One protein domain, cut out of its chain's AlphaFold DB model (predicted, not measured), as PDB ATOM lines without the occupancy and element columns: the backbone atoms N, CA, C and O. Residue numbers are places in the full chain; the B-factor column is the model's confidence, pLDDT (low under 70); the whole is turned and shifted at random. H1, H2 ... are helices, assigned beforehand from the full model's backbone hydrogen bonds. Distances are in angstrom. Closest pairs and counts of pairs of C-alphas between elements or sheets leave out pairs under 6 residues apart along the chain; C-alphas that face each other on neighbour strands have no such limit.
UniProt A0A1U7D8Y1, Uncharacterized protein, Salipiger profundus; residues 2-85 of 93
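AT A GLANCE: This is residues 2 to 85 of the 93 residues of an uncharacterized protein of Salipiger profundus (UniProt A0A1U7D8Y1). A short helix, H5, sits in the middle of a knot of helices, with the long helix H4 running past it on one side, H3 at the first end of H5 and the small H2 at its last end. H1 turns off from H2 at a corner, H6 lies off to another side without touching a helix, and a long stretch with no named element, residues 47 to 64, leads from the end of H4 back to H5. The printed part has 84 residues with six named helices, in the order H1, H2, H3, H4, H5, H6, and no named strand; the class is all helix. The whole is compact, with a radius of gyration of the C-alphas of 13.0 A, and its rounded outline spans 34 by 30 by 21 A.

IN THESE COORDINATES: The longest helix is H4, residues 32 to 46, which measures 21.1 A from C-alpha 32 at (172.328, 162.990, 171.453) to C-alpha 46 at (167.652, 147.803, 185.269). Before it comes H3, residues 21 to 30, 14.2 A long. After it comes H5, residues 65 to 72, 10.7 A long, whose centre is 3.3 A from the mean of the C-alphas, the nearest of the six. H1, residues 2 to 10, is 12.5 A long and begins at C-alpha 2, (191.550, 151.941, 176.142). H2, residues 12 to 15, is 5.5 A long. H6, residues 78 to 84, is 9.8 A long and ends at C-alpha 84, (183.538, 142.785, 180.910).

HOW THE PARTS SIT: H5 is the hub and touches three helices, H4, H3 and H2. H4 touches it with residues 35 to 39 alone. The closest C-alphas of the two, those of Ala 39 and Ala 66, are 5.1 A apart, and the helices run the same way at a steep tilt of 61 degrees. H3 touches H5 at a steep tilt of 55 degrees, opposite ways, with the closest C-alphas, those of Glu 23 and Pro 65, 5.1 A apart. H3 and H4 are close but not clearly touching: the C-alphas of Leu 27 and Ile 35 are their closest, at 6.8 A, and their lines are about perpendicular at 77 degrees. H2 and H5 only just touch, with 3 pairs of C-alphas within 8 A, the closest being those of Arg 14 and Ala 72 at 4.7 A. H1 and H2 only just touch, and only at the corner by their link, also with 3 pairs; their closest C-alphas, those of Ala 9 and Ser 15, are 5.1 A apart. H1 is close to H5 but not clearly touching, with the C-alphas of Leu 8 and Ala 72 closest at 7.5 A. H6 touches no helix; it is close to H1 but not clearly touching, with the C-alphas of Leu 4 and Trp 84 closest at 7.7 A. Among the pairs that are apart are H4 and H6, and H5 and H6. Every O i to N i+4 pair is within hydrogen-bond range in H1, H3, H4, H5 and H6, while H2 is too short for such a pair and its one O i to N i+3 pair is not within range.

THE WHOLE: The two C-alphas farthest apart are those of Met 21 and Ala 50, at 35.7 A, while the first and last printed C-alphas, those of Glu 2 and Gly 85, are 12.9 A apart. The printed part has no cut. The link from H4 to H5, 18 residues, is long; the other four are tight. The mean pLDDT of the printed part is 90.5, and residue 2 alone is under 70.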
ATOM      1  N   GLU A   2     191.264 152.343 177.532       64.69
ATOM      2  CA  GLU A   2     191.550 151.941 176.142       64.69
ATOM      3  C   GLU A   2     191.544 150.415 175.909       64.69
ATOM      4  O   GLU A   2     190.824 149.916 175.045       64.69
ATOM      5  N   MET A   3     192.189 149.645 176.797       82.38
ATOM      6  CA  MET A   3     192.203 148.172 176.735       82.38
ATOM      7  C   MET A   3     190.804 147.526 176.753       82.38
ATOM      8  O   MET A   3     190.618 146.427 176.230       82.38
ATOM      9  N   LEU A   4     189.806 148.168 177.369       85.88
ATOM     10  CA  LEU A   4     188.442 147.638 177.422       85.88
ATOM     11  C   LEU A   4     187.738 147.796 176.072       85.88
ATOM     12  O   LEU A   4     187.144 146.837 175.575       85.88
ATOM     13  N   PHE A   5     187.834 148.981 175.469       84.19
ATOM     14  CA  PHE A   5     187.241 149.243 174.161       84.19
ATOM     15  C   PHE A   5     187.885 148.389 173.070       84.19
ATOM     16  O   PHE A   5     187.169 147.823 172.247       84.19
ATOM     17  N   GLU A   6     189.200 148.175 173.122       89.12
ATOM     18  CA  GLU A   6     189.869 147.241 172.217       89.12
ATOM     19  C   GLU A   6     189.373 145.801 172.375       89.12
ATOM     20  O   GLU A   6     189.099 145.117 171.387       89.12
ATOM     21  N   ARG A   7     189.235 145.313 173.614       91.69
ATOM     22  CA  ARG A   7     188.721 143.959 173.874       91.69
ATOM     23  C   ARG A   7     187.285 143.804 173.375       91.69
ATOM     24  O   ARG A   7     186.943 142.760 172.817       91.69
ATOM     25  N   LEU A   8     186.450 144.831 173.552       91.25
ATOM     26  CA  LEU A   8     185.087 144.860 173.019       91.25
ATOM     27  C   LEU A   8     185.092 144.861 171.484       91.25
ATOM     28  O   LEU A   8     184.352 144.084 170.882       91.25
ATOM     29  N   ALA A   9     185.968 145.643 170.847       89.88
ATOM     30  CA  ALA A   9     186.099 145.701 169.391       89.88
ATOM     31  C   ALA A   9     186.557 144.363 168.781       89.88
ATOM     32  O   ALA A   9     186.077 143.965 167.719       89.88
ATOM     33  N   ARG A  10     187.424 143.614 169.480       93.38
ATOM     34  CA  ARG A  10     187.855 142.264 169.070       93.38
ATOM     35  C   ARG A  10     186.746 141.209 169.201       93.38
ATOM     36  O   ARG A  10     186.815 140.152 168.575       93.38
ATOM     37  N   SER A  11     185.698 141.461 169.987       93.69
ATOM     38  CA  SER A  11     184.582 140.524 170.129       93.69
ATOM     39  C   SER A  11     183.652 140.569 168.918       93.69
ATOM     40  O   SER A  11     182.868 141.504 168.776       93.69
ATOM     41  N   ARG A  12     183.636 139.496 168.109       93.44
ATOM     42  CA  ARG A  12     182.730 139.345 166.944       93.44
ATOM     43  C   ARG A  12     181.257 139.605 167.282       93.44
ATOM     44  O   ARG A  12     180.511 140.125 166.458       93.44
ATOM     45  N   PHE A  13     180.824 139.229 168.488       93.50
ATOM     46  CA  PHE A  13     179.448 139.455 168.928       93.50
ATOM     47  C   PHE A  13     179.162 140.933 169.191       93.50
ATOM     48  O   PHE A  13     178.063 141.380 168.883       93.50
ATOM     49  N   ARG A  14     180.113 141.678 169.768       94.19
ATOM     50  CA  ARG A  14     179.928 143.078 170.179       94.19
ATOM     51  C   ARG A  14     180.178 144.048 169.027       94.19
ATOM     52  O   ARG A  14     179.381 144.952 168.810       94.19
ATOM     53  N   SER A  15     181.219 143.810 168.232       93.94
ATOM     54  CA  SER A  15     181.635 144.705 167.145       93.94
ATOM     55  C   SER A  15     180.678 144.749 165.950       93.94
ATOM     56  O   SER A  15     180.736 145.675 165.141       93.94
ATOM     57  N   ARG A  16     179.752 143.788 165.842       94.12
ATOM     58  CA  ARG A  16     178.701 143.795 164.809       94.12
ATOM     59  C   ARG A  16     177.538 144.746 165.100       94.12
ATOM     60  O   ARG A  16     176.736 144.997 164.202       94.12
ATOM     61  N   PHE A  17     177.392 145.240 166.331       94.88
ATOM     62  CA  PHE A  17     176.300 146.152 166.662       94.88
ATOM     63  C   PHE A  17     176.581 147.535 166.076       94.88
ATOM     64  O   PHE A  17     177.552 148.196 166.427       94.88
ATOM     65  N   ARG A  18     175.714 147.964 165.156       94.38
ATOM     66  CA  ARG A  18     175.745 149.278 164.506       94.38
ATOM     67  C   ARG A  18     174.324 149.820 164.416       94.38
ATOM     68  O   ARG A  18     173.384 149.038 164.230       94.38
ATOM     69  N   LEU A  19     174.183 151.142 164.530       94.50
ATOM     70  CA  LEU A  19     172.896 151.812 164.343       94.50
ATOM     71  C   LEU A  19     172.394 151.542 162.921       94.50
ATOM     72  O   LEU A  19     173.109 151.822 161.947       94.50
ATOM     73  N   GLY A  20     171.189 150.976 162.817       93.94
ATOM     74  CA  GLY A  20     170.463 150.874 161.559       93.94
ATOM     75  C   GLY A  20     169.833 152.214 161.191       93.94
ATOM     76  O   GLY A  20     169.955 153.192 161.924       93.94
ATOM     77  N   MET A  21     169.147 152.260 160.048       95.44
ATOM     78  CA  MET A  21     168.529 153.491 159.545       95.44
ATOM     79  C   MET A  21     167.529 154.087 160.544       95.44
ATOM     80  O   MET A  21     167.625 155.262 160.864       95.44
ATOM     81  N   LYS A  22     166.641 153.257 161.110       93.75
ATOM     82  CA  LYS A  22     165.627 153.701 162.082       93.75
ATOM     83  C   LYS A  22     166.235 154.220 163.382       93.75
ATOM     84  O   LYS A  22     165.748 155.193 163.940       93.75
ATOM     85  N   GLU A  23     167.289 153.577 163.887       95.38
ATOM     86  CA  GLU A  23     167.955 154.077 165.089       95.38
ATOM     87  C   GLU A  23     168.720 155.380 164.817       95.38
ATOM     88  O   GLU A  23     168.728 156.254 165.675       95.38
ATOM     89  N   ARG A  24     169.336 155.543 163.638       94.94
ATOM     90  CA  ARG A  24     169.979 156.818 163.273       94.94
ATOM     91  C   ARG A  24     168.960 157.940 163.161       94.94
ATOM     92  O   ARG A  24     169.125 158.936 163.839       94.94
ATOM     93  N   ASP A  25     167.871 157.715 162.436       95.88
ATOM     94  CA  ASP A  25     166.786 158.689 162.303       95.88
ATOM     95  C   ASP A  25     166.215 159.105 163.670       95.88
ATOM     96  O   ASP A  25     166.027 160.287 163.952       95.88
ATOM     97  N   TYR A  26     166.042 158.146 164.586       95.31
ATOM     98  CA  TYR A  26     165.622 158.440 165.956       95.31
ATOM     99  C   TYR A  26     166.658 159.271 166.732       95.31
ATOM    100  O   TYR A  26     166.288 160.187 167.467       95.31
ATOM    101  N   LEU A  27     167.950 158.949 166.590       94.56
ATOM    102  CA  LEU A  27     169.045 159.711 167.195       94.56
ATOM    103  C   LEU A  27     169.105 161.137 166.635       94.56
ATOM    104  O   LEU A  27     169.236 162.074 167.418       94.56
ATOM    105  N   ASP A  28     168.967 161.294 165.322       95.81
ATOM    106  CA  ASP A  28     169.013 162.582 164.631       95.81
ATOM    107  C   ASP A  28     167.794 163.441 165.004       95.81
ATOM    108  O   ASP A  28     167.930 164.626 165.295       95.81
ATOM    109  N   THR A  29     166.614 162.823 165.115       96.31
ATOM    110  CA  THR A  29     165.361 163.496 165.492       96.31
ATOM    111  C   THR A  29     165.339 163.944 166.956       96.31
ATOM    112  O   THR A  29     164.844 165.024 167.269       96.31
ATOM    113  N   LYS A  30     165.804 163.105 167.894       95.75
ATOM    114  CA  LYS A  30     165.762 163.419 169.337       95.75
ATOM    115  C   LYS A  30     166.987 164.178 169.827       95.75
ATOM    116  O   LYS A  30     166.905 164.888 170.826       95.75
ATOM    117  N   GLY A  31     168.114 164.008 169.147       95.50
ATOM    118  CA  GLY A  31     169.398 164.538 169.560       95.50
ATOM    119  C   GLY A  31     170.099 163.674 170.608       95.50
ATOM    120  O   GLY A  31     169.501 162.939 171.401       95.50
ATOM    121  N   ARG A  32     171.428 163.797 170.623       94.00
ATOM    122  CA  ARG A  32     172.328 162.990 171.453       94.00
ATOM    123  C   ARG A  32     172.026 163.079 172.952       94.00
ATOM    124  O   ARG A  32     171.984 162.042 173.604       94.00
ATOM    125  N   ALA A  33     171.768 164.276 173.478       95.00
ATOM    126  CA  ALA A  33     171.529 164.487 174.910       95.00
ATOM    127  C   ALA A  33     170.313 163.697 175.429       95.00
ATOM    128  O   ALA A  33     170.366 163.080 176.491       95.00
ATOM    129  N   VAL A  34     169.231 163.642 174.643       96.25
ATOM    130  CA  VAL A  34     168.025 162.878 174.993       96.25
ATOM    131  C   VAL A  34     168.321 161.378 175.003       96.25
ATOM    132  O   VAL A  34     167.939 160.667 175.930       96.25
ATOM    133  N   ILE A  35     169.061 160.886 174.006       95.94
ATOM    134  CA  ILE A  35     169.454 159.473 173.941       95.94
ATOM    135  C   ILE A  35     170.380 159.082 175.098       95.94
ATOM    136  O   ILE A  35     170.237 157.985 175.640       95.94
ATOM    137  N   GLU A  36     171.299 159.963 175.496       94.31
ATOM    138  CA  GLU A  36     172.160 159.770 176.668       94.31
ATOM    139  C   GLU A  36     171.343 159.723 177.969       94.31
ATOM    140  O   GLU A  36     171.583 158.847 178.807       94.31
ATOM    141  N   SER A  37     170.320 160.575 178.106       95.56
ATOM    142  CA  SER A  37     169.373 160.502 179.226       95.56
ATOM    143  C   SER A  37     168.655 159.152 179.255       95.56
ATOM    144  O   SER A  37     168.689 158.459 180.268       95.56
ATOM    145  N   HIS A  38     168.095 158.707 178.125       95.19
ATOM    146  CA  HIS A  38     167.417 157.408 178.049       95.19
ATOM    147  C   HIS A  38     168.355 156.243 178.396       95.19
ATOM    148  O   HIS A  38     167.966 155.309 179.096       95.19
ATOM    149  N   ALA A  39     169.600 156.280 177.910       92.75
ATOM    150  CA  ALA A  39     170.594 155.257 178.220       92.75
ATOM    151  C   ALA A  39     170.881 155.197 179.730       92.75
ATOM    152  O   ALA A  39     170.908 154.103 180.302       92.75
ATOM    153  N   THR A  40     171.033 156.364 180.361       91.56
ATOM    154  CA  THR A  40     171.203 156.510 181.812       91.56
ATOM    155  C   THR A  40     170.012 155.928 182.567       91.56
ATOM    156  O   THR A  40     170.200 155.108 183.465       91.56
ATOM    157  N   ASP A  41     168.790 156.269 182.164       91.62
ATOM    158  CA  ASP A  41     167.567 155.783 182.805       91.62
ATOM    159  C   ASP A  41     167.430 154.262 182.702       91.62
ATOM    160  O   ASP A  41     167.086 153.595 183.680       91.62
ATOM    161  N   PHE A  42     167.786 153.671 181.557       90.81
ATOM    162  CA  PHE A  42     167.797 152.216 181.413       90.81
ATOM    163  C   PHE A  42     168.788 151.541 182.364       90.81
ATOM    164  O   PHE A  42     168.447 150.516 182.956       90.81
ATOM    165  N   VAL A  43     169.992 152.093 182.530       87.00
ATOM    166  CA  VAL A  43     170.990 151.555 183.470       87.00
ATOM    167  C   VAL A  43     170.509 151.716 184.913       87.00
ATOM    168  O   VAL A  43     170.524 150.743 185.671       87.00
ATOM    169  N   ARG A  44     170.009 152.901 185.277       87.00
ATOM    170  CA  ARG A  44     169.485 153.204 186.618       87.00
ATOM    171  C   ARG A  44     168.321 152.312 187.016       87.00
ATOM    172  O   ARG A  44     168.252 151.873 188.154       87.00
ATOM    173  N   GLN A  45     167.412 152.014 186.095       85.19
ATOM    174  CA  GLN A  45     166.237 151.201 186.408       85.19
ATOM    175  C   GLN A  45     166.539 149.699 186.389       85.19
ATOM    176  O   GLN A  45     165.925 148.940 187.138       85.19
ATOM    177  N   ARG A  46     167.454 149.242 185.521       84.81
ATOM    178  CA  ARG A  46     167.652 147.803 185.269       84.81
ATOM    179  C   ARG A  46     168.899 147.203 185.896       84.81
ATOM    180  O   ARG A  46     168.930 145.993 186.089       84.81
ATOM    181  N   LEU A  47     169.937 147.997 186.150       83.62
ATOM    182  CA  LEU A  47     171.259 147.487 186.532       83.62
ATOM    183  C   LEU A  47     171.726 148.027 187.882       83.62
ATOM    184  O   LEU A  47     172.325 147.263 188.641       83.62
ATOM    185  N   ALA A  48     171.429 149.291 188.186       81.75
ATOM    186  CA  ALA A  48     171.828 149.937 189.436       81.75
ATOM    187  C   ALA A  48     171.191 149.330 190.708       81.75
ATOM    188  O   ALA A  48     171.937 149.049 191.649       81.75
ATOM    189  N   PRO A  49     169.870 149.041 190.776       84.00
ATOM    190  CA  PRO A  49     169.224 148.637 192.027       84.00
ATOM    191  C   PRO A  49     169.778 147.305 192.512       84.00
ATOM    192  O   PRO A  49     169.889 146.397 191.701       84.00
ATOM    193  N   ALA A  50     170.077 147.128 193.803       82.81
ATOM    194  CA  ALA A  50     170.675 145.887 194.322       82.81
ATOM    195  C   ALA A  50     169.913 144.615 193.884       82.81
ATOM    196  O   ALA A  50     170.543 143.630 193.498       82.81
ATOM    197  N   GLN A  51     168.578 144.689 193.833       81.88
ATOM    198  CA  GLN A  51     167.677 143.632 193.358       81.88
ATOM    199  C   GLN A  51     166.756 144.170 192.240       81.88
ATOM    200  O   GLN A  51     165.630 144.595 192.510       81.88
ATOM    201  N   PRO A  52     167.214 144.221 190.976       81.44
ATOM    202  CA  PRO A  52     166.419 144.758 189.882       81.44
ATOM    203  C   PRO A  52     165.315 143.784 189.453       81.44
ATOM    204  O   PRO A  52     165.503 142.567 189.394       81.44
ATOM    205  N   LYS A  53     164.152 144.328 189.074       74.00
ATOM    206  CA  LYS A  53     163.052 143.539 188.505       74.00
ATOM    207  C   LYS A  53     163.493 142.976 187.146       74.00
ATOM    208  O   LYS A  53     163.642 143.732 186.186       74.00
ATOM    209  N   ASN A  54     163.636 141.652 187.055       80.19
ATOM    210  CA  ASN A  54     164.246 140.908 185.937       80.19
ATOM    211  C   ASN A  54     165.783 140.989 185.869       80.19
ATOM    212  O   ASN A  54     166.339 141.167 184.781       80.19
ATOM    213  N   ASP A  55     166.468 140.849 187.007       81.38
ATOM    214  CA  ASP A  55     167.928 140.727 187.014       81.38
ATOM    215  C   ASP A  55     168.412 139.617 186.059       81.38
ATOM    216  O   ASP A  55     167.783 138.572 185.898       81.38
ATOM    217  N   GLY A  56     169.509 139.882 185.357       75.81
ATOM    218  CA  GLY A  56     170.064 139.002 184.330       75.81
ATOM    219  C   GLY A  56     169.364 139.067 182.967       75.81
ATOM    220  O   GLY A  56     169.957 138.642 181.971       75.81
ATOM    221  N   ARG A  57     168.163 139.656 182.852       87.06
ATOM    222  CA  ARG A  57     167.472 139.780 181.558       87.06
ATOM    223  C   ARG A  57     168.088 140.895 180.711       87.06
ATOM    224  O   ARG A  57     168.187 142.044 181.133       87.06
ATOM    225  N   GLN A  58     168.470 140.556 179.482       88.31
ATOM    226  CA  GLN A  58     169.033 141.516 178.533       88.31
ATOM    227  C   GLN A  58     167.997 142.561 178.097       88.31
ATOM    228  O   GLN A  58     166.810 142.258 177.937       88.31
ATOM    229  N   THR A  59     168.449 143.796 177.860       89.81
ATOM    230  CA  THR A  59     167.658 144.787 177.116       89.81
ATOM    231  C   THR A  59     167.403 144.307 175.681       89.81
ATOM    232  O   THR A  59     168.191 143.506 175.157       89.81
ATOM    233  N   PRO A  60     166.315 144.758 175.022       93.00
ATOM    234  CA  PRO A  60     166.091 144.469 173.605       93.00
ATOM    235  C   PRO A  60     167.339 144.781 172.772       93.00
ATOM    236  O   PRO A  60     168.129 145.641 173.141       93.00
ATOM    237  N   MET A  61     167.559 144.077 171.662       92.75
ATOM    238  CA  MET A  61     168.780 144.276 170.863       92.75
ATOM    239  C   MET A  61     168.721 145.491 169.928       92.75
ATOM    240  O   MET A  61     169.764 146.012 169.538       92.75
ATOM    241  N   ARG A  62     167.515 145.906 169.524       92.88
ATOM    242  CA  ARG A  62     167.246 146.944 168.512       92.88
ATOM    243  C   ARG A  62     165.968 147.717 168.845       92.88
ATOM    244  O   ARG A  62     165.282 147.373 169.807       92.88
ATOM    245  N   GLY A  63     165.660 148.743 168.051       91.38
ATOM    246  CA  GLY A  63     164.464 149.579 168.211       91.38
ATOM    247  C   GLY A  63     164.689 150.850 169.030       91.38
ATOM    248  O   GLY A  63     163.800 151.689 169.100       91.38
ATOM    249  N   HIS A  64     165.879 151.024 169.613       95.12
ATOM    250  CA  HIS A  64     166.312 152.278 170.226       95.12
ATOM    251  C   HIS A  64     167.847 152.397 170.140       95.12
ATOM    252  O   HIS A  64     168.533 151.392 170.367       95.12
ATOM    253  N   PRO A  65     168.423 153.589 169.883       96.12
ATOM    254  CA  PRO A  65     169.879 153.759 169.779       96.12
ATOM    255  C   PRO A  65     170.635 153.305 171.033       96.12
ATOM    256  O   PRO A  65     171.642 152.603 170.936       96.12
ATOM    257  N   ALA A  66     170.101 153.629 172.216       96.00
ATOM    258  CA  ALA A  66     170.687 153.222 173.495       96.00
ATOM    259  C   ALA A  66     170.795 151.696 173.648       96.00
ATOM    260  O   ALA A  66     171.780 151.207 174.189       96.00
ATOM    261  N   PHE A  67     169.831 150.925 173.135       95.62
ATOM    262  CA  PHE A  67     169.889 149.465 173.198       95.62
ATOM    263  C   PHE A  67     171.042 148.915 172.360       95.62
ATOM    264  O   PHE A  67     171.840 148.115 172.845       95.62
ATOM    265  N   VAL A  68     171.194 149.406 171.128       96.06
ATOM    266  CA  VAL A  68     172.307 149.014 170.253       96.06
ATOM    267  C   VAL A  68     173.649 149.354 170.909       96.06
ATOM    268  O   VAL A  68     174.546 148.508 170.951       96.06
ATOM    269  N   ALA A  69     173.767 150.555 171.484       94.50
ATOM    270  CA  ALA A  69     174.967 150.995 172.190       94.50
ATOM    271  C   ALA A  69     175.268 150.134 173.429       94.50
ATOM    272  O   ALA A  69     176.418 149.743 173.645       94.50
ATOM    273  N   GLN A  70     174.250 149.765 174.211       94.50
ATOM    274  CA  GLN A  70     174.412 148.897 175.377       94.50
ATOM    275  C   GLN A  70     174.934 147.509 174.997       94.50
ATOM    276  O   GLN A  70     175.806 146.949 175.666       94.50
ATOM    277  N   HIS A  71     174.438 146.939 173.898       95.19
ATOM    278  CA  HIS A  71     174.938 145.657 173.404       95.19
ATOM    279  C   HIS A  71     176.353 145.764 172.844       95.19
ATOM    280  O   HIS A  71     177.143 144.856 173.096       95.19
ATOM    281  N   ALA A  72     176.710 146.856 172.168       94.75
ATOM    282  CA  ALA A  72     178.078 147.094 171.704       94.75
ATOM    283  C   ALA A  72     179.075 147.232 172.873       94.75
ATOM    284  O   ALA A  72     180.178 146.696 172.818       94.75
ATOM    285  N   THR A  73     178.657 147.882 173.963       92.88
ATOM    286  CA  THR A  73     179.510 148.214 175.124       92.88
ATOM    287  C   THR A  73     179.385 147.241 176.299       92.88
ATOM    288  O   THR A  73     179.953 147.466 177.362       92.88
ATOM    289  N   ALA A  74     178.658 146.134 176.116       92.88
ATOM    290  CA  ALA A  74     178.407 145.129 177.149       92.88
ATOM    291  C   ALA A  74     177.745 145.681 178.431       92.88
ATOM    292  O   ALA A  74     177.952 145.146 179.516       92.88
ATOM    293  N   THR A  75     176.890 146.693 178.295       91.88
ATOM    294  CA  THR A  75     176.084 147.284 179.378       91.88
ATOM    295  C   THR A  75     174.603 146.883 179.302       91.88
ATOM    296  O   THR A  75     173.746 147.505 179.914       91.88
ATOM    297  N   CYS A  76     174.271 145.821 178.558       92.19
ATOM    298  CA  CYS A  76     172.888 145.379 178.331       92.19
ATOM    299  C   CYS A  76     172.292 144.465 179.423       92.19
ATOM    300  O   CYS A  76     171.077 144.261 179.436       92.19
ATOM    301  N   CYS A  77     173.115 143.884 180.303       90.69
ATOM    302  CA  CYS A  77     172.690 143.135 181.494       90.69
ATOM    303  C   CYS A  77     173.835 143.004 182.515       90.69
ATOM    304  O   CYS A  77     175.004 143.201 182.166       90.69
ATOM    305  N   ARG A  78     173.524 142.592 183.752       87.38
ATOM    306  CA  ARG A  78     174.525 142.401 184.818       87.38
ATOM    307  C   ARG A  78     175.591 141.363 184.499       87.38
ATOM    308  O   ARG A  78     176.762 141.612 184.756       87.38
ATOM    309  N   SER A  79     175.233 140.245 183.870       88.38
ATOM    310  CA  SER A  79     176.221 139.233 183.468       88.38
ATOM    311  C   SER A  79     177.226 139.789 182.453       88.38
ATOM    312  O   SER A  79     178.387 139.389 182.442       88.38
ATOM    313  N   CYS A  80     176.802 140.735 181.606       91.06
ATOM    314  CA  CYS A  80     177.709 141.425 180.693       91.06
ATOM    315  C   CYS A  80     178.608 142.411 181.444       91.06
ATOM    316  O   CYS A  80     179.817 142.375 181.223       91.06
ATOM    317  N   LEU A  81     178.052 143.200 182.371       87.62
ATOM    318  CA  LEU A  81     178.836 144.100 183.221       87.62
ATOM    319  C   LEU A  81     179.909 143.346 184.013       87.62
ATOM    320  O   LEU A  81     181.075 143.718 183.959       87.62
ATOM    321  N   ALA A  82     179.537 142.248 184.676       86.88
ATOM    322  CA  ALA A  82     180.453 141.429 185.467       86.88
ATOM    323  C   ALA A  82     181.543 140.777 184.602       86.88
ATOM    324  O   ALA A  82     182.716 140.792 184.959       86.88
ATOM    325  N   LYS A  83     181.177 140.248 183.425       88.38
ATOM    326  CA  LYS A  83     182.132 139.604 182.509       88.38
ATOM    327  C   LYS A  83     183.149 140.584 181.923       88.38
ATOM    328  O   LYS A  83     184.291 140.204 181.671       88.38
ATOM    329  N   TRP A  84     182.716 141.806 181.620       88.56
ATOM    330  CA  TRP A  84     183.538 142.785 180.910       88.56
ATOM    331  C   TRP A  84     184.163 143.837 181.828       88.56
ATOM    332  O   TRP A  84     185.072 144.534 181.388       88.56
ATOM    333  N   GLY A  85     183.722 143.934 183.086       80.81
ATOM    334  CA  GLY A  85     184.160 144.969 184.024       80.81
ATOM    335  C   GLY A  85     183.729 146.375 183.596       80.81
ATOM    336  O   GLY A  85     184.423 147.341 183.882       80.81
TER     337      GLY A  85